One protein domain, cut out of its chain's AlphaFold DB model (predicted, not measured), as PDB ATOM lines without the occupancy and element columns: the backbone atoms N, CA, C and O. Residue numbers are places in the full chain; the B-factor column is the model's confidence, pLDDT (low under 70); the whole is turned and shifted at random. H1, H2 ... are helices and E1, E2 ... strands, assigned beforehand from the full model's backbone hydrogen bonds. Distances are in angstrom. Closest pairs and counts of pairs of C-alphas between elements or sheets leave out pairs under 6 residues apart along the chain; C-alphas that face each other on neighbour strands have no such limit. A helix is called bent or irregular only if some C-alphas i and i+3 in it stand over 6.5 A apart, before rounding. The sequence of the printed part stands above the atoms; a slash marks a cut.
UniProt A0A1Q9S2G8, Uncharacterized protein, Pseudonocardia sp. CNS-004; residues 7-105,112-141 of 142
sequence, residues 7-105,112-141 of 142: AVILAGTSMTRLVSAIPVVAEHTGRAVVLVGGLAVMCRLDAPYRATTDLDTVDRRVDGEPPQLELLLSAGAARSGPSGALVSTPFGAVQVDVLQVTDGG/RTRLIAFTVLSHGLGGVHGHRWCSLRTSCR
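AT A GLANCE: This is residues 7 to 105 and 112 to 141 of the 142 residues of an uncharacterized protein of Pseudonocardia sp. CNS-004 (UniProt A0A1Q9S2G8). A helix, H1, lies between two sheets: the four-stranded, strongly twisted sheet E2 E5 E4 E3 on one side of it and the three-stranded sheet E1 E7 E6 on the other. H3 packs on the same face of the larger sheet as H1, and H2 packs beside that sheet's edge strand E2 and on the smaller sheet. The 129 printed residues hold, in chain order, E1, H1, H2, E2, H3, E3, E4, E5, E6 and E7, a mixed class of three named helices and seven named strands; the larger sheet, in the order E2 E5 E4 E3, is mixed, and the smaller, in the order E1 E7 E6, is antiparallel. The whole is compact, with a radius of gyration of the C-alphas of 14.7 A, and only just elongated, spanning 49 by 32 by 24 A.

IN THESE COORDINATES: Find C-alpha 7 at (-27.194, -5.438, 49.944), where E1, residues 7 to 10, begins. From C-alpha 13 at (-9.241, -3.888, 44.604), H1, residues 13 to 29, runs 24.8 A to C-alpha 29; it is neither bent nor irregular, but only just, as C-alphas 20 and 23 are 6.4 A apart. Next come H2, residues 37 to 45, 12.6 A long, and E2, residues 54 to 59, 15.9 A long. Further on you meet H3, residues 68 to 74, then the short strands E3, residues 78 to 80, and E4, residues 84 to 87. E5, residues 94 to 100, is 18.8 A long. After the cut look for E6, residues 116 to 123, 21.0 A, and E7, residues 133 to 140, 22.5 A, ending at C-alpha 140 at (-36.168, -6.811, 40.837).

HOW THE PARTS SIT: Start with the larger sheet, where E2 and E5 are parallel; N 55 and O 95 are 2.8 A apart, within hydrogen-bond range. E3, E4 and E5 form a meander, each strand the antiparallel neighbour of the one before: N 86 and O 78 are 2.7 A apart, and N 96 and O 85 are 2.8 A apart. E2, H3 and E3 form a split strand-helix-strand unit, two strands of one sheet with a helix between them along the chain and with E5 and E4 between them in the sheet, and its crossover is right-handed. H1 and H3 are on the same face of this sheet, two layers, at heights of 8.1 A and 8.0 A over the sheet. H1 touches H3 with residues 25 to 29 alone, about perpendicular at 85 degrees; the closest C-alphas, of Thr 29 and Leu 71, are 5.4 A apart. H2 is on this sheet too, at a height over the sheet of 6.0 A and over none of its strands, and the closest C-alphas of H2 and E2, those of Gly 37 and Asp 56, are 5.7 A apart. In the smaller sheet E6 and E7 form a hairpin, with N 121 and O 135 2.9 A apart, and E1 is antiparallel to E7, with N 8 and O 136 3.3 A apart. H1 is also on this sheet, at a height over the sheet of 9.9 A, across the strands, and its closest C-alphas with E7 are those of Thr 16 and Cys 134, 6.6 A apart. Every O i to N i+4 pair of H2 and H3 is within hydrogen-bond range; in H1 10 of 13 are.

THE WHOLE: Look for the two C-alphas farthest apart, those of Gly 104 and Val 128, at 52.5 A. Residues 106 to 111 are not printed; C-alphas 105 and 112 across that cut are 11.6 A apart. Of the links that are printed whole, none is long. The mean pLDDT of the printed part is 74.9, and residues 46 to 51, 102 to 105 and 112 to 141 are under 70.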
ATOM      1  N   ALA A   7     -28.518  -6.031  50.003       70.31
ATOM      2  CA  ALA A   7     -27.194  -5.438  49.944       70.31
ATOM      3  C   ALA A   7     -26.154  -6.554  49.844       70.31
ATOM      4  O   ALA A   7     -26.142  -7.466  50.669       70.31
ATOM      5  N   VAL A   8     -25.290  -6.468  48.837       71.06
ATOM      6  CA  VAL A   8     -24.141  -7.366  48.681       71.06
ATOM      7  C   VAL A   8     -22.879  -6.568  48.943       71.06
ATOM      8  O   VAL A   8     -22.728  -5.453  48.431       71.06
ATOM      9  N   ILE A   9     -21.992  -7.135  49.754       73.38
ATOM     10  CA  ILE A   9     -20.714  -6.532  50.102       73.38
ATOM     11  C   ILE A   9     -19.637  -7.143  49.209       73.38
ATOM     12  O   ILE A   9     -19.307  -8.319  49.338       73.38
ATOM     13  N   LEU A  10     -19.080  -6.336  48.307       74.19
ATOM     14  CA  LEU A  10     -17.946  -6.739  47.480       74.19
ATOM     15  C   LEU A  10     -16.668  -6.083  48.006       74.19
ATOM     16  O   LEU A  10     -16.619  -4.866  48.196       74.19
ATOM     17  N   ALA A  11     -15.640  -6.897  48.240       72.31
ATOM     18  CA  ALA A  11     -14.374  -6.470  48.824       72.31
ATOM     19  C   ALA A  11     -13.191  -6.764  47.891       72.31
ATOM     20  O   ALA A  11     -13.230  -7.672  47.061       72.31
ATOM     21  N   GLY A  12     -12.123  -5.983  48.051       79.00
ATOM     22  CA  GLY A  12     -10.900  -6.096  47.259       79.00
ATOM     23  C   GLY A  12     -10.803  -5.075  46.124       79.00
ATOM     24  O   GLY A  12     -11.788  -4.461  45.701       79.00
ATOM     25  N   THR A  13      -9.579  -4.884  45.632       81.06
ATOM     26  CA  THR A  13      -9.241  -3.888  44.604       81.06
ATOM     27  C   THR A  13      -9.915  -4.193  43.271       81.06
ATOM     28  O   THR A  13     -10.526  -3.300  42.685       81.06
ATOM     29  N   SER A  14      -9.891  -5.456  42.831       82.44
ATOM     30  CA  SER A  14     -10.542  -5.891  41.589       82.44
ATOM     31  C   SER A  14     -12.044  -5.608  41.605       82.44
ATOM     32  O   SER A  14     -12.575  -5.037  40.658       82.44
ATOM     33  N   MET A  15     -12.722  -5.927  42.712       84.44
ATOM     34  CA  MET A  15     -14.163  -5.695  42.837       84.44
ATOM     35  C   MET A  15     -14.498  -4.209  42.927       84.44
ATOM     36  O   MET A  15     -15.420  -3.753  42.259       84.44
ATOM     37  N   THR A  16     -13.721  -3.435  43.687       84.00
ATOM     38  CA  THR A  16     -13.886  -1.974  43.753       84.00
ATOM     39  C   THR A  16     -13.806  -1.348  42.363       84.00
ATOM     40  O   THR A  16     -14.658  -0.537  42.002       84.00
ATOM     41  N   ARG A  17     -12.822  -1.768  41.558       87.50
ATOM     42  CA  ARG A  17     -12.645  -1.285  40.187       87.50
ATOM     43  C   ARG A  17     -13.865  -1.600  39.318       87.50
ATOM     44  O   ARG A  17     -14.405  -0.688  38.700       87.50
ATOM     45  N   LEU A  18     -14.364  -2.835  39.344       88.81
ATOM     46  CA  LEU A  18     -15.555  -3.224  38.577       88.81
ATOM     47  C   LEU A  18     -16.815  -2.463  38.985       88.81
ATOM     48  O   LEU A  18     -17.528  -1.941  38.132       88.81
ATOM     49  N   VAL A  19     -17.084  -2.359  40.287       86.69
ATOM     50  CA  VAL A  19     -18.285  -1.663  40.768       86.69
ATOM     51  C   VAL A  19     -18.222  -0.170  40.458       86.69
ATOM     52  O   VAL A  19     -19.248   0.430  40.144       86.69
ATOM     53  N   SER A  20     -17.027   0.424  40.475       87.50
ATOM     54  CA  SER A  20     -16.852   1.834  40.129       87.50
ATOM     55  C   SER A  20     -17.146   2.162  38.663       87.50
ATOM     56  O   SER A  20     -17.463   3.309  38.363       87.50
ATOM     57  N   ALA A  21     -17.111   1.177  37.760       91.00
ATOM     58  CA  ALA A  21     -17.483   1.385  36.363       91.00
ATOM     59  C   ALA A  21     -18.997   1.551  36.169       91.00
ATOM     60  O   ALA A  21     -19.416   2.198  35.218       91.00
ATOM     61  N   ILE A  22     -19.828   1.028  37.075       90.44
ATOM     62  CA  ILE A  22     -21.294   1.097  36.969       90.44
ATOM     63  C   ILE A  22     -21.812   2.543  36.901       90.44
ATOM     64  O   ILE A  22     -22.533   2.849  35.950       90.44
ATOM     65  N   PRO A  23     -21.482   3.448  37.849       89.38
ATOM     66  CA  PRO A  23     -21.939   4.832  37.760       89.38
ATOM     67  C   PRO A  23     -21.361   5.563  36.543       89.38
ATOM     68  O   PRO A  23     -22.085   6.333  35.926       89.38
ATOM     69  N   VAL A  24     -20.117   5.273  36.142       92.25
ATOM     70  CA  VAL A  24     -19.495   5.888  34.954       92.25
ATOM     71  C   VAL A  24     -20.231   5.479  33.677       92.25
ATOM     72  O   VAL A  24     -20.561   6.321  32.849       92.25
ATOM     73  N   VAL A  25     -20.557   4.191  33.526       92.31
ATOM     74  CA  VAL A  25     -21.360   3.699  32.397       92.31
ATOM     75  C   VAL A  25     -22.749   4.336  32.417       92.31
ATOM     76  O   VAL A  25     -23.239   4.740  31.363       92.31
ATOM     77  N   ALA A  26     -23.383   4.451  33.587       90.62
ATOM     78  CA  ALA A  26     -24.696   5.080  33.707       90.62
ATOM     79  C   ALA A  26     -24.673   6.557  33.279       90.62
ATOM     80  O   ALA A  26     -25.563   7.001  32.560       90.62
ATOM     81  N   GLU A  27     -23.638   7.294  33.679       91.81
ATOM     82  CA  GLU A  27     -23.429   8.697  33.316       91.81
ATOM     83  C   GLU A  27     -23.157   8.859  31.817       91.81
ATOM     84  O   GLU A  27     -23.855   9.614  31.146       91.81
ATOM     85  N   HIS A  28     -22.217   8.089  31.263       93.00
ATOM     86  CA  HIS A  28     -21.854   8.152  29.842       93.00
ATOM     87  C   HIS A  28     -23.007   7.791  28.905       93.00
ATOM     88  O   HIS A  28     -23.072   8.269  27.776       93.00
ATOM     89  N   THR A  29     -23.901   6.909  29.350       89.94
ATOM     90  CA  THR A  29     -25.008   6.416  28.523       89.94
ATOM     91  C   THR A  29     -26.327   7.116  28.828       89.94
ATOM     92  O   THR A  29     -27.280   6.949  28.075       89.94
ATOM     93  N   GLY A  30     -26.417   7.860  29.936       88.31
ATOM     94  CA  GLY A  30     -27.677   8.398  30.453       88.31
ATOM     95  C   GLY A  30     -28.699   7.319  30.836       88.31
ATOM     96  O   GLY A  30     -29.884   7.619  30.981       88.31
ATOM     97  N   ARG A  31     -28.277   6.052  30.971       85.69
ATOM     98  CA  ARG A  31     -29.158   4.888  31.146       85.69
ATOM     99  C   ARG A  31     -28.840   4.126  32.424       85.69
ATOM    100  O   ARG A  31     -27.701   4.039  32.872       85.69
ATOM    101  N   ALA A  32     -29.863   3.500  32.999       84.62
ATOM    102  CA  ALA A  32     -29.657   2.564  34.097       84.62
ATOM    103  C   ALA A  32     -28.900   1.320  33.602       84.62
ATOM    104  O   ALA A  32     -29.323   0.669  32.647       84.62
ATOM    105  N   VAL A  33     -27.821   0.956  34.295       84.81
ATOM    106  CA  VAL A  33     -27.028  -0.235  33.972       84.81
ATOM    107  C   VAL A  33     -27.737  -1.493  34.459       84.81
ATOM    108  O   VAL A  33     -28.163  -1.592  35.616       84.81
ATOM    109  N   VAL A  34     -27.822  -2.484  33.577       86.00
ATOM    110  CA  VAL A  34     -28.310  -3.825  33.902       86.00
ATOM    111  C   VAL A  34     -27.131  -4.767  33.898       86.00
ATOM    112  O   VAL A  34     -26.626  -5.089  32.829       86.00
ATOM    113  N   LEU A  35     -26.728  -5.254  35.072       84.88
ATOM    114  CA  LEU A  35     -25.634  -6.218  35.142       84.88
ATOM    115  C   LEU A  35     -26.095  -7.599  34.704       84.88
ATOM    116  O   LEU A  35     -27.125  -8.112  35.164       84.88
ATOM    117  N   VAL A  36     -25.264  -8.230  33.890       85.50
ATOM    118  CA  VAL A  36     -25.360  -9.647  33.546       85.50
ATOM    119  C   VAL A  36     -24.018 -10.332  33.821       85.50
ATOM    120  O   VAL A  36     -23.177  -9.796  34.542       85.50
ATOM    121  N   GLY A  37     -23.864 -11.580  33.382       82.81
ATOM    122  CA  GLY A  37     -22.600 -12.301  33.516       82.81
ATOM    123  C   GLY A  37     -22.147 -12.551  34.959       82.81
ATOM    124  O   GLY A  37     -22.944 -12.886  35.843       82.81
ATOM    125  N   GLY A  38     -20.832 -12.489  35.182       83.56
ATOM    126  CA  GLY A  38     -20.193 -12.942  36.425       83.56
ATOM    127  C   GLY A  38     -20.559 -12.101  37.634       83.56
ATOM    128  O   GLY A  38     -20.966 -12.645  38.665       83.56
ATOM    129  N   LEU A  39     -20.501 -10.779  37.482       83.19
ATOM    130  CA  LEU A  39     -20.829  -9.847  38.555       83.19
ATOM    131  C   LEU A  39     -22.291  -9.981  39.007       83.19
ATOM    132  O   LEU A  39     -22.569  -9.988  40.208       83.19
ATOM    133  N   ALA A  40     -23.221 -10.192  38.071       81.62
ATOM    134  CA  ALA A  40     -24.630 -10.410  38.397       81.62
ATOM    135  C   ALA A  40     -24.874 -11.722  39.166       81.62
ATOM    136  O   ALA A  40     -25.715 -11.762  40.065       81.62
ATOM    137  N   VAL A  41     -24.144 -12.794  38.837       80.38
ATOM    138  CA  VAL A  41     -24.224 -14.073  39.566       80.38
ATOM    139  C   VAL A  41     -23.702 -13.916  40.992       80.38
ATOM    140  O   VAL A  41     -24.371 -14.356  41.926       80.38
ATOM    141  N   MET A  42     -22.573 -13.230  41.180       78.81
ATOM    142  CA  MET A  42     -22.019 -12.974  42.517       78.81
ATOM    143  C   MET A  42     -22.990 -12.174  43.390       78.81
ATOM    144  O   MET A  42     -23.212 -12.525  44.546       78.81
ATOM    145  N   CYS A  43     -23.669 -11.182  42.807       76.38
ATOM    146  CA  CYS A  43     -24.698 -10.420  43.512       76.38
ATOM    147  C   CYS A  43     -25.925 -11.261  43.921       76.38
ATOM    148  O   CYS A  43     -26.680 -10.863  44.805       76.38
ATOM    149  N   ARG A  44     -26.165 -12.412  43.282       75.88
ATOM    150  CA  ARG A  44     -27.269 -13.320  43.638       75.88
ATOM    151  C   ARG A  44     -26.854 -14.374  44.659       75.88
ATOM    152  O   ARG A  44     -27.654 -14.702  45.531       75.88
ATOM    153  N   LEU A  45     -25.644 -14.913  44.523       73.19
ATOM    154  CA  LEU A  45     -25.169 -16.052  45.312       73.19
ATOM    155  C   LEU A  45     -24.479 -15.656  46.621       73.19
ATOM    156  O   LEU A  45     -24.228 -16.537  47.433       73.19
ATOM    157  N   ASP A  46     -24.187 -14.368  46.840       65.12
ATOM    158  CA  ASP A  46     -23.489 -13.854  48.039       65.12
ATOM    159  C   ASP A  46     -22.064 -14.407  48.241       65.12
ATOM    160  O   ASP A  46     -21.402 -14.109  49.229       65.12
ATOM    161  N   ALA A  47     -21.575 -15.204  47.288       57.72
ATOM    162  CA  ALA A  47     -20.243 -15.780  47.276       57.72
ATOM    163  C   ALA A  47     -19.668 -15.744  45.847       57.72
ATOM    164  O   ALA A  47     -20.354 -16.133  44.890       57.72
ATOM    165  N   PRO A  48     -18.417 -15.284  45.670       57.72
ATOM    166  CA  PRO A  48     -17.746 -15.318  44.380       57.72
ATOM    167  C   PRO A  48     -17.423 -16.763  43.984       57.72
ATOM    168  O   PRO A  48     -16.623 -17.432  44.625       57.72
ATOM    169  N   TYR A  49     -18.042 -17.242  42.905       55.97
ATOM    170  CA  TYR A  49     -17.785 -18.578  42.342       55.97
ATOM    171  C   TYR A  49     -16.627 -18.581  41.323       55.97
ATOM    172  O   TYR A  49     -16.002 -19.613  41.094       55.97
ATOM    173  N   ARG A  50     -16.314 -17.426  40.719       63.44
ATOM    174  CA  ARG A  50     -15.188 -17.251  39.788       63.44
ATOM    175  C   ARG A  50     -14.656 -15.821  39.827       63.44
ATOM    176  O   ARG A  50     -15.414 -14.896  40.116       63.44
ATOM    177  N   ALA A  51     -13.384 -15.638  39.478       68.44
ATOM    178  CA  ALA A  51     -12.848 -14.313  39.189       68.44
ATOM    179  C   ALA A  51     -13.577 -13.727  37.966       68.44
ATOM    180  O   ALA A  51     -13.646 -14.371  36.922       68.44
ATOM    181  N   THR A  52     -14.141 -12.528  38.109       79.06
ATOM    182  CA  THR A  52     -14.664 -11.715  37.000       79.06
ATOM    183  C   THR A  52     -13.739 -10.508  36.871       79.06
ATOM    184  O   THR A  52     -13.302  -9.962  37.889       79.06
ATOM    185  N   THR A  53     -13.386 -10.132  35.648       85.00
ATOM    186  CA  THR A  53     -12.418  -9.051  35.361       85.00
ATOM    187  C   THR A  53     -13.019  -7.931  34.516       85.00
ATOM    188  O   THR A  53     -12.372  -6.915  34.267       85.00
ATOM    189  N   ASP A  54     -14.266  -8.119  34.125       89.38
ATOM    190  CA  ASP A  54     -15.076  -7.376  33.182       89.38
ATOM    191  C   ASP A  54     -16.460  -7.074  33.777       89.38
ATOM    192  O   ASP A  54     -16.892  -7.654  34.783       89.38
ATOM    193  N   LEU A  55     -17.134  -6.100  33.168       90.56
ATOM    194  CA  LEU A  55     -18.482  -5.668  33.501       90.56
ATOM    195  C   LEU A  55     -19.407  -5.944  32.315       90.56
ATOM    196  O   LEU A  55     -19.379  -5.212  31.330       90.56
ATOM    197  N   ASP A  56     -20.277  -6.941  32.432       90.62
ATOM    198  CA  ASP A  56     -21.278  -7.204  31.401       90.62
ATOM    199  C   ASP A  56     -22.551  -6.377  31.630       90.62
ATOM    200  O   ASP A  56     -23.156  -6.420  32.712       90.62
ATOM    201  N   THR A  57     -23.013  -5.687  30.588       90.94
ATOM    202  CA  THR A  57     -24.286  -4.954  30.570       90.94
ATOM    203  C   THR A  57     -25.138  -5.322  29.361       90.94
ATOM    204  O   THR A  57     -24.634  -5.778  28.341       90.94
ATOM    205  N   VAL A  58     -26.446  -5.099  29.461       88.81
ATOM    206  CA  VAL A  58     -27.381  -5.244  28.337       88.81
ATOM    207  C   VAL A  58     -27.744  -3.879  27.768       88.81
ATOM    208  O   VAL A  58     -28.118  -2.992  28.533       88.81
ATOM    209  N   ASP A  59     -27.708  -3.749  26.441       86.50
ATOM    210  CA  ASP A  59     -28.240  -2.582  25.736       86.50
ATOM    211  C   ASP A  59     -29.771  -2.588  25.788       86.50
ATOM    212  O   ASP A  59     -30.443  -3.276  25.016       86.50
ATOM    213  N   ARG A  60     -30.326  -1.841  26.744       78.12
ATOM    214  CA  ARG A  60     -31.766  -1.602  26.868       78.12
ATOM    215  C   ARG A  60     -32.120  -0.273  26.229       78.12
ATOM    216  O   ARG A  60     -32.314   0.719  26.930       78.12
ATOM    217  N   ARG A  61     -32.187  -0.269  24.905       79.25
ATOM    218  CA  ARG A  61     -32.648   0.882  24.133       79.25
ATOM    219  C   ARG A  61     -34.110   0.730  23.728       79.25
ATOM    220  O   ARG A  61     -34.597  -0.388  23.567       79.25
ATOM    221  N   VAL A  62     -34.784   1.858  23.547       76.75
ATOM    222  CA  VAL A  62     -36.037   1.927  22.783       76.75
ATOM    223  C   VAL A  62     -35.681   2.060  21.296       76.75
ATOM    224  O   VAL A  62     -34.587   2.526  20.961       76.75
ATOM    225  N   ASP A  63     -36.571   1.637  20.398       77.38
ATOM    226  CA  ASP A  63     -36.366   1.797  18.956       77.38
ATOM    227  C   ASP A  63     -36.047   3.256  18.597       77.38
ATOM    228  O   ASP A  63     -36.731   4.187  19.020       77.38
ATOM    229  N   GLY A  64     -34.987   3.447  17.809       78.75
ATOM    230  CA  GLY A  64     -34.510   4.763  17.381       78.75
ATOM    231  C   GLY A  64     -33.496   5.430  18.314       78.75
ATOM    232  O   GLY A  64     -32.893   6.425  17.915       78.75
ATOM    233  N   GLU A  65     -33.242   4.898  19.514       85.56
ATOM    234  CA  GLU A  65     -32.163   5.421  20.354       85.56
ATOM    235  C   GLU A  65     -30.782   4.856  19.961       85.56
ATOM    236  O   GLU A  65     -30.686   3.700  19.530       85.56
ATOM    237  N   PRO A  66     -29.684   5.609  20.183       89.19
ATOM    238  CA  PRO A  66     -28.338   5.115  19.917       89.19
ATOM    239  C   PRO A  66     -28.012   3.838  20.717       89.19
ATOM    240  O   PRO A  66     -28.395   3.730  21.892       89.19
ATOM    241  N   PRO A  67     -27.280   2.875  20.131       91.31
ATOM    242  CA  PRO A  67     -26.764   1.719  20.852       91.31
ATOM    243  C   PRO A  67     -25.909   2.129  22.052       91.31
ATOM    244  O   PRO A  67     -25.097   3.051  21.970       91.31
ATOM    245  N   GLN A  68     -26.034   1.410  23.167       92.25
ATOM    246  CA  GLN A  68     -25.286   1.734  24.387       92.25
ATOM    247  C   GLN A  68     -23.761   1.723  24.172       92.25
ATOM    248  O   GLN A  68     -23.056   2.555  24.739       92.25
ATOM    249  N   LEU A  69     -23.250   0.816  23.331       93.50
ATOM    250  CA  LEU A  69     -21.827   0.786  22.984       93.50
ATOM    251  C   LEU A  69     -21.397   2.076  22.277       93.50
ATOM    252  O   LEU A  69     -20.337   2.608  22.578       93.50
ATOM    253  N   GLU A  70     -22.215   2.603  21.367       93.88
ATOM    254  CA  GLU A  70     -21.903   3.851  20.667       93.88
ATOM    255  C   GLU A  70     -21.879   5.032  21.632       93.88
ATOM    256  O   GLU A  70     -20.934   5.810  21.592       93.88
ATOM    257  N   LEU A  71     -22.830   5.101  22.569       94.50
ATOM    258  CA  LEU A  71     -22.833   6.128  23.616       94.50
ATOM    259  C   LEU A  71     -21.551   6.095  24.459       94.50
ATOM    260  O   LEU A  71     -20.955   7.138  24.714       94.50
ATOM    261  N   LEU A  72     -21.078   4.902  24.840       94.38
ATOM    262  CA  LEU A  72     -19.816   4.756  25.571       94.38
ATOM    263  C   LEU A  72     -18.622   5.273  24.765       94.38
ATOM    264  O   LEU A  72     -17.779   5.987  25.310       94.38
ATOM    265  N   LEU A  73     -18.552   4.932  23.478       95.88
ATOM    266  CA  LEU A  73     -17.471   5.376  22.598       95.88
ATOM    267  C   LEU A  73     -17.517   6.893  22.372       95.88
ATOM    268  O   LEU A  73     -16.483   7.554  22.442       95.88
ATOM    269  N   SER A  74     -18.707   7.461  22.162       95.56
ATOM    270  CA  SER A  74     -18.910   8.907  22.019       95.56
ATOM    271  C   SER A  74     -18.564   9.682  23.292       95.56
ATOM    272  O   SER A  74     -18.095  10.813  23.201       95.56
ATOM    273  N   ALA A  75     -18.731   9.068  24.465       94.12
ATOM    274  CA  ALA A  75     -18.315   9.625  25.752       94.12
ATOM    275  C   ALA A  75     -16.800   9.487  26.029       94.12
ATOM    276  O   ALA A  75     -16.327   9.882  27.093       94.12
ATOM    277  N   GLY A  76     -16.023   8.934  25.090       94.25
ATOM    278  CA  GLY A  76     -14.565   8.833  25.189       94.25
ATOM    279  C   GLY A  76     -14.039   7.498  25.720       94.25
ATOM    280  O   GLY A  76     -12.844   7.390  25.998       94.25
ATOM    281  N   ALA A  77     -14.883   6.469  25.852       95.81
ATOM    282  CA  ALA A  77     -14.390   5.115  26.093       95.81
ATOM    283  C   ALA A  77     -13.640   4.588  24.858       95.81
ATOM    284  O   ALA A  77     -14.016   4.855  23.715       95.81
ATOM    285  N   ALA A  78     -12.590   3.797  25.075       96.50
ATOM    286  CA  ALA A  78     -11.855   3.184  23.971       96.50
ATOM    287  C   ALA A  78     -12.543   1.888  23.533       96.50
ATOM    288  O   ALA A  78     -12.944   1.084  24.370       96.50
ATOM    289  N   ARG A  79     -12.663   1.640  22.227       96.31
ATOM    290  CA  ARG A  79     -13.228   0.375  21.732       96.31
ATOM    291  C   ARG A  79     -12.353  -0.807  22.152       96.31
ATOM    292  O   ARG A  79     -11.134  -0.751  22.017       96.31
ATOM    293  N   SER A  80     -12.987  -1.885  22.604       95.06
ATOM    294  CA  SER A  80     -12.325  -3.132  22.981       95.06
ATOM    295  C   SER A  80     -13.115  -4.328  22.455       95.06
ATOM    296  O   SER A  80     -14.141  -4.716  23.006       95.06
ATOM    297  N   GLY A  81     -12.652  -4.906  21.349       92.06
ATOM    298  CA  GLY A  81     -13.367  -5.989  20.675       92.06
ATOM    299  C   GLY A  81     -14.667  -5.535  19.982       92.06
ATOM    300  O   GLY A  81     -14.878  -4.339  19.760       92.06
ATOM    301  N   PRO A  82     -15.527  -6.490  19.579       89.06
ATOM    302  CA  PRO A  82     -16.726  -6.206  18.785       89.06
ATOM    303  C   PRO A  82     -17.873  -5.605  19.604       89.06
ATOM    304  O   PRO A  82     -18.687  -4.858  19.064       89.06
ATOM    305  N   SER A  83     -17.939  -5.937  20.892       92.06
ATOM    306  CA  SER A  83     -19.065  -5.615  21.777       92.06
ATOM    307  C   SER A  83     -18.630  -4.866  23.034       92.06
ATOM    308  O   SER A  83     -19.469  -4.589  23.881       92.06
ATOM    309  N   GLY A  84     -17.340  -4.551  23.165       94.00
ATOM    310  CA  GLY A  84     -16.767  -4.024  24.392       94.00
ATOM    311  C   GLY A  84     -16.179  -2.625  24.254       94.00
ATOM    312  O   GLY A  84     -15.786  -2.169  23.172       94.00
ATOM    313  N   ALA A  85     -16.092  -1.946  25.392       96.69
ATOM    314  CA  ALA A  85     -15.390  -0.684  25.544       96.69
ATOM    315  C   ALA A  85     -14.580  -0.674  26.845       96.69
ATOM    316  O   ALA A  85     -15.033  -1.149  27.884       96.69
ATOM    317  N   LEU A  86     -13.382  -0.103  26.798       96.81
ATOM    318  CA  LEU A  86     -12.582   0.217  27.970       96.81
ATOM    319  C   LEU A  86     -13.039   1.562  28.529       96.81
ATOM    320  O   LEU A  86     -12.794   2.617  27.940       96.81
ATOM    321  N   VAL A  87     -13.696   1.507  29.683       96.06
ATOM    322  CA  VAL A  87     -14.212   2.674  30.399       96.06
ATOM    323  C   VAL A  87     -13.230   3.071  31.492       96.06
ATOM    324  O   VAL A  87     -12.968   2.299  32.413       96.06
ATOM    325  N   SER A  88     -12.684   4.281  31.402       94.31
ATOM    326  CA  SER A  88     -11.823   4.842  32.445       94.31
ATOM    327  C   SER A  88     -12.626   5.119  33.713       94.31
ATOM    328  O   SER A  88     -13.654   5.785  33.672       94.31
ATOM    329  N   THR A  89     -12.137   4.633  34.852       91.38
ATOM    330  CA  THR A  89     -12.715   4.918  36.173       91.38
ATOM    331  C   THR A  89     -11.636   5.472  37.104       91.38
ATOM    332  O   THR A  89     -10.446   5.241  36.853       91.38
ATOM    333  N   PRO A  90     -12.005   6.108  38.232       87.38
ATOM    334  CA  PRO A  90     -11.042   6.520  39.258       87.38
ATOM    335  C   PRO A  90     -10.191   5.373  39.832       87.38
ATOM    336  O   PRO A  90      -9.165   5.624  40.459       87.38
ATOM    337  N   PHE A  91     -10.603   4.117  39.633       86.50
ATOM    338  CA  PHE A  91      -9.924   2.920  40.136       86.50
ATOM    339  C   PHE A  91      -9.255   2.097  39.021       86.50
ATOM    340  O   PHE A  91      -8.818   0.970  39.261       86.50
ATOM    341  N   GLY A  92      -9.156   2.656  37.811       89.69
ATOM    342  CA  GLY A  92      -8.555   2.032  36.629       89.69
ATOM    343  C   GLY A  92      -9.576   1.689  35.543       89.69
ATOM    344  O   GLY A  92     -10.774   1.591  35.799       89.69
ATOM    345  N   ALA A  93      -9.104   1.506  34.310       93.56
ATOM    346  CA  ALA A  93      -9.971   1.208  33.168       93.56
ATOM    347  C   ALA A  93     -10.697  -0.137  33.331       93.56
ATOM    348  O   ALA A  93     -10.098  -1.098  33.790       93.56
ATOM    349  N   VAL A  94     -11.961  -0.259  32.954       94.94
ATOM    350  CA  VAL A  94     -12.723  -1.516  33.045       94.94
ATOM    351  C   VAL A  94     -13.200  -1.921  31.662       94.94
ATOM    352  O   VAL A  94     -13.714  -1.084  30.927       94.94
ATOM    353  N   GLN A  95     -13.021  -3.198  31.321       95.88
ATOM    354  CA  GLN A  95     -13.661  -3.803  30.157       95.88
ATOM    355  C   GLN A  95     -15.166  -3.863  30.429       95.88
ATOM    356  O   GLN A  95     -15.590  -4.515  31.383       95.88
ATOM    357  N   VAL A  96     -15.951  -3.155  29.623       95.44
ATOM    358  CA  VAL A  96     -17.413  -3.165  29.670       95.44
ATOM    359  C   VAL A  96     -17.923  -3.812  28.399       95.44
ATOM    360  O   VAL A  96     -17.797  -3.221  27.328       95.44
ATOM    361  N   ASP A  97     -18.515  -4.993  28.522       94.06
ATOM    362  CA  ASP A  97     -19.079  -5.727  27.396       94.06
ATOM    363  C   ASP A  97     -20.590  -5.476  27.315       94.06
ATOM    364  O   ASP A  97     -21.341  -5.662  28.275       94.06
ATOM    365  N   VAL A  98     -21.038  -4.988  26.157       92.44
ATOM    366  CA  VAL A  98     -22.417  -4.576  25.890       92.44
ATOM    367  C   VAL A  98     -23.108  -5.641  25.048       92.44
ATOM    368  O   VAL A  98     -22.897  -5.757  23.838       92.44
ATOM    369  N   LEU A  99     -23.986  -6.403  25.689       89.38
ATOM    370  CA  LEU A  99     -24.806  -7.419  25.046       89.38
ATOM    371  C   LEU A  99     -26.065  -6.790  24.452       89.38
ATOM    372  O   LEU A  99     -26.892  -6.201  25.147       89.38
ATOM    373  N   GLN A 100     -26.216  -6.947  23.143       82.31
ATOM    374  CA  GLN A 100     -27.402  -6.539  22.405       82.31
ATOM    375  C   GLN A 100     -28.527  -7.543  22.663       82.31
ATOM    376  O   GLN A 100     -28.378  -8.726  22.358       82.31
ATOM    377  N   VAL A 101     -29.650  -7.083  23.215       73.19
ATOM    378  CA  VAL A 101     -30.853  -7.908  23.376       73.19
ATOM    379  C   VAL A 101     -31.917  -7.362  22.440       73.19
ATOM    380  O   VAL A 101     -32.423  -6.264  22.636       73.19
ATOM    381  N   THR A 102     -32.238  -8.124  21.399       57.44
ATOM    382  CA  THR A 102     -33.422  -7.897  20.571       57.44
ATOM    383  C   THR A 102     -34.571  -8.730  21.129       57.44
ATOM    384  O   THR A 102     -34.409  -9.926  21.371       57.44
ATOM    385  N   ASP A 103     -35.760  -8.144  21.270       51.81
ATOM    386  CA  ASP A 103     -36.982  -8.861  21.685       51.81
ATOM    387  C   ASP A 103     -37.477  -9.897  20.637       51.81
ATOM    388  O   ASP A 103     -38.568 -10.452  20.743       51.81
ATOM    389  N   GLY A 104     -36.665 -10.222  19.625       39.66
ATOM    390  CA  GLY A 104     -36.970 -11.122  18.506       39.66
ATOM    391  C   GLY A 104     -36.780 -12.616  18.788       39.66
ATOM    392  O   GLY A 104     -36.496 -13.386  17.868       39.66
ATOM    393  N   GLY A 105     -36.911 -13.055  20.039       33.50
ATOM    394  CA  GLY A 105     -36.926 -14.476  20.378       33.50
ATOM    395  C   GLY A 105     -38.290 -15.093  20.065       33.50
ATOM    396  O   GLY A 105     -39.300 -14.672  20.621       33.50
ATOM    397  N   ARG A 112     -36.184 -15.230  30.801       38.97
ATOM    398  CA  ARG A 112     -36.517 -14.419  31.971       38.97
ATOM    399  C   ARG A 112     -35.215 -14.126  32.705       38.97
ATOM    400  O   ARG A 112     -34.987 -14.608  33.816       38.97
ATOM    401  N   THR A 113     -34.339 -13.353  32.077       40.19
ATOM    402  CA  THR A 113     -33.228 -12.711  32.753       40.19
ATOM    403  C   THR A 113     -33.880 -11.784  33.759       40.19
ATOM    404  O   THR A 113     -34.413 -10.740  33.399       40.19
ATOM    405  N   ARG A 114     -33.939 -12.212  35.026       43.62
ATOM    406  CA  ARG A 114     -34.399 -11.352  36.118       43.62
ATOM    407  C   ARG A 114     -33.469 -10.150  36.145       43.62
ATOM    408  O   ARG A 114     -32.345 -10.256  36.632       43.62
ATOM    409  N   LEU A 115     -33.928  -9.055  35.559       45.72
ATOM    410  CA  LEU A 115     -33.213  -7.800  35.500       45.72
ATOM    411  C   LEU A 115     -33.016  -7.314  36.926       45.72
ATOM    412  O   LEU A 115     -33.979  -7.062  37.652       45.72
ATOM    413  N   ILE A 116     -31.754  -7.246  37.328       48.56
ATOM    414  CA  ILE A 116     -31.388  -6.628  38.585       48.56
ATOM    415  C   ILE A 116     -30.920  -5.226  38.229       48.56
ATOM    416  O   ILE A 116     -29.900  -5.061  37.566       48.56
ATOM    417  N   ALA A 117     -31.706  -4.228  38.621       47.44
ATOM    418  CA  ALA A 117     -31.254  -2.848  38.583       47.44
ATOM    419  C   ALA A 117     -30.445  -2.582  39.852       47.44
ATOM    420  O   ALA A 117     -30.881  -2.945  40.952       47.44
ATOM    421  N   PHE A 118     -29.272  -1.980  39.673       48.53
ATOM    422  CA  PHE A 118     -28.306  -1.760  40.737       48.53
ATOM    423  C   PHE A 118     -28.198  -0.283  41.096       48.53
ATOM    424  O   PHE A 118     -28.130   0.576  40.221       48.53
ATOM    425  N   THR A 119     -28.122   0.001  42.393       48.44
ATOM    426  CA  THR A 119     -27.646   1.293  42.903       48.44
ATOM    427  C   THR A 119     -26.357   1.042  43.667       48.44
ATOM    428  O   THR A 119     -26.348   0.243  44.607       48.44
ATOM    429  N   VAL A 120     -25.276   1.698  43.247       50.31
ATOM    430  CA  VAL A 120     -23.992   1.665  43.953       50.31
ATOM    431  C   VAL A 120     -24.032   2.702  45.068       50.31
ATOM    432  O   VAL A 120     -24.231   3.885  44.809       50.31
ATOM    433  N   LEU A 121     -23.832   2.259  46.307       51.94
ATOM    434  CA  LEU A 121     -23.576   3.131  47.448       51.94
ATOM    435  C   LEU A 121     -22.105   2.982  47.838       51.94
ATOM    436  O   LEU A 121     -21.675   1.928  48.315       51.94
ATOM    437  N   SER A 122     -21.326   4.037  47.611       45.88
ATOM    438  CA  SER A 122     -19.953   4.134  48.100       45.88
ATOM    439  C   SER A 122     -19.977   4.692  49.520       45.88
ATOM    440  O   SER A 122     -20.325   5.852  49.723       45.88
ATOM    441  N   HIS A 123     -19.603   3.883  50.513       47.00
ATOM    442  CA  HIS A 123     -19.422   4.367  51.882       47.00
ATOM    443  C   HIS A 123     -17.941   4.672  52.118       47.00
ATOM    444  O   HIS A 123     -17.101   3.772  52.147       47.00
ATOM    445  N   GLY A 124     -17.612   5.955  52.273       37.28
ATOM    446  CA  GLY A 124     -16.304   6.392  52.746       37.28
ATOM    447  C   GLY A 124     -16.281   6.380  54.268       37.28
ATOM    448  O   GLY A 124     -16.810   7.295  54.887       37.28
ATOM    449  N   LEU A 125     -15.672   5.364  54.878       39.19
ATOM    450  CA  LEU A 125     -15.274   5.450  56.282       39.19
ATOM    451  C   LEU A 125     -13.808   5.874  56.321       39.19
ATOM    452  O   LEU A 125     -12.919   5.139  55.891       39.19
ATOM    453  N   GLY A 126     -13.572   7.105  56.774       39.34
ATOM    454  CA  GLY A 126     -12.236   7.597  57.076       39.34
ATOM    455  C   GLY A 126     -11.585   6.720  58.145       39.34
ATOM    456  O   GLY A 126     -12.179   6.463  59.187       39.34
ATOM    457  N   GLY A 127     -10.370   6.251  57.870       33.56
ATOM    458  CA  GLY A 127      -9.587   5.450  58.806       33.56
ATOM    459  C   GLY A 127      -8.517   4.628  58.097       33.56
ATOM    460  O   GLY A 127      -8.802   3.530  57.642       33.56
ATOM    461  N   VAL A 128      -7.324   5.221  57.984       39.88
ATOM    462  CA  VAL A 128      -5.930   4.743  57.775       39.88
ATOM    463  C   VAL A 128      -5.555   3.310  57.318       39.88
ATOM    464  O   VAL A 128      -4.392   3.108  57.005       39.88
ATOM    465  N   HIS A 129      -6.453   2.337  57.162       41.00
ATOM    466  CA  HIS A 129      -6.190   1.017  56.557       41.00
ATOM    467  C   HIS A 129      -7.357   0.643  55.618       41.00
ATOM    468  O   HIS A 129      -8.133  -0.279  55.858       41.00
ATOM    469  N   GLY A 130      -7.540   1.472  54.584       37.34
ATOM    470  CA  GLY A 130      -8.779   1.620  53.819       37.34
ATOM    471  C   GLY A 130      -9.165   0.439  52.926       37.34
ATOM    472  O   GLY A 130      -8.873   0.431  51.730       37.34
ATOM    473  N   HIS A 131      -9.952  -0.487  53.465       38.34
ATOM    474  CA  HIS A 131     -10.844  -1.307  52.652       38.34
ATOM    475  C   HIS A 131     -12.044  -0.441  52.242       38.34
ATOM    476  O   HIS A 131     -12.883  -0.091  53.069       38.34
ATOM    477  N   ARG A 132     -12.105  -0.034  50.968       47.22
ATOM    478  CA  ARG A 132     -13.307   0.599  50.408       47.22
ATOM    479  C   ARG A 132     -14.351  -0.481  50.184       47.22
ATOM    480  O   ARG A 132     -14.086  -1.476  49.517       47.22
ATOM    481  N   TRP A 133     -15.532  -0.258  50.737       44.06
ATOM    482  CA  TRP A 133     -16.666  -1.154  50.594       44.06
ATOM    483  C   TRP A 133     -17.630  -0.547  49.580       44.06
ATOM    484  O   TRP A 133     -18.045   0.608  49.714       44.06
ATOM    485  N   CYS A 134     -17.976  -1.318  48.553       47.84
ATOM    486  CA  CYS A 134     -19.060  -0.968  47.647       47.84
ATOM    487  C   CYS A 134     -20.277  -1.818  47.995       47.84
ATOM    488  O   CYS A 134     -20.212  -3.047  47.947       47.84
ATOM    489  N   SER A 135     -21.382  -1.154  48.339       51.34
ATOM    490  CA  SER A 135     -22.670  -1.819  48.501       51.34
ATOM    491  C   SER A 135     -23.463  -1.703  47.206       51.34
ATOM    492  O   SER A 135     -23.663  -0.605  46.682       51.34
ATOM    493  N   LEU A 136     -23.911  -2.844  46.691       55.78
ATOM    494  CA  LEU A 136     -24.813  -2.932  45.549       55.78
ATOM    495  C   LEU A 136     -26.211  -3.276  46.055       55.78
ATOM    496  O   LEU A 136     -26.412  -4.343  46.640       55.78
ATOM    497  N   ARG A 137     -27.178  -2.386  45.819       53.50
ATOM    498  CA  ARG A 137     -28.594  -2.678  46.075       53.50
ATOM    499  C   ARG A 137     -29.232  -3.267  44.836       53.50
ATOM    500  O   ARG A 137     -29.218  -2.641  43.783       53.50
ATOM    501  N   THR A 138     -29.813  -4.448  44.988       52.34
ATOM    502  CA  THR A 138     -30.507  -5.158  43.914       52.34
ATOM    503  C   THR A 138     -32.005  -4.861  43.965       52.34
ATOM    504  O   THR A 138     -32.647  -5.082  44.989       52.34
ATOM    505  N   SER A 139     -32.588  -4.361  42.873       51.25
ATOM    506  CA  SER A 139     -34.048  -4.268  42.731       51.25
ATOM    507  C   SER A 139     -34.529  -5.123  41.564       51.25
ATOM    508  O   SER A 139     -33.967  -5.093  40.468       51.25
ATOM    509  N   CYS A 140     -35.557  -5.929  41.822       40.53
ATOM    510  CA  CYS A 140     -36.168  -6.811  40.837       40.53
ATOM    511  C   CYS A 140     -37.372  -6.075  40.237       40.53
ATOM    512  O   CYS A 140     -38.385  -5.912  40.920       40.53
ATOM    513  N   ARG A 141     -37.269  -5.600  38.991       45.56
ATOM    514  CA  ARG A 141     -38.434  -5.069  38.260       45.56
ATOM    515  C   ARG A 141     -39.092  -6.226  37.500       45.56
ATOM    516  O   ARG A 141     -38.398  -6.940  36.779       45.56
TER     517      ARG A 141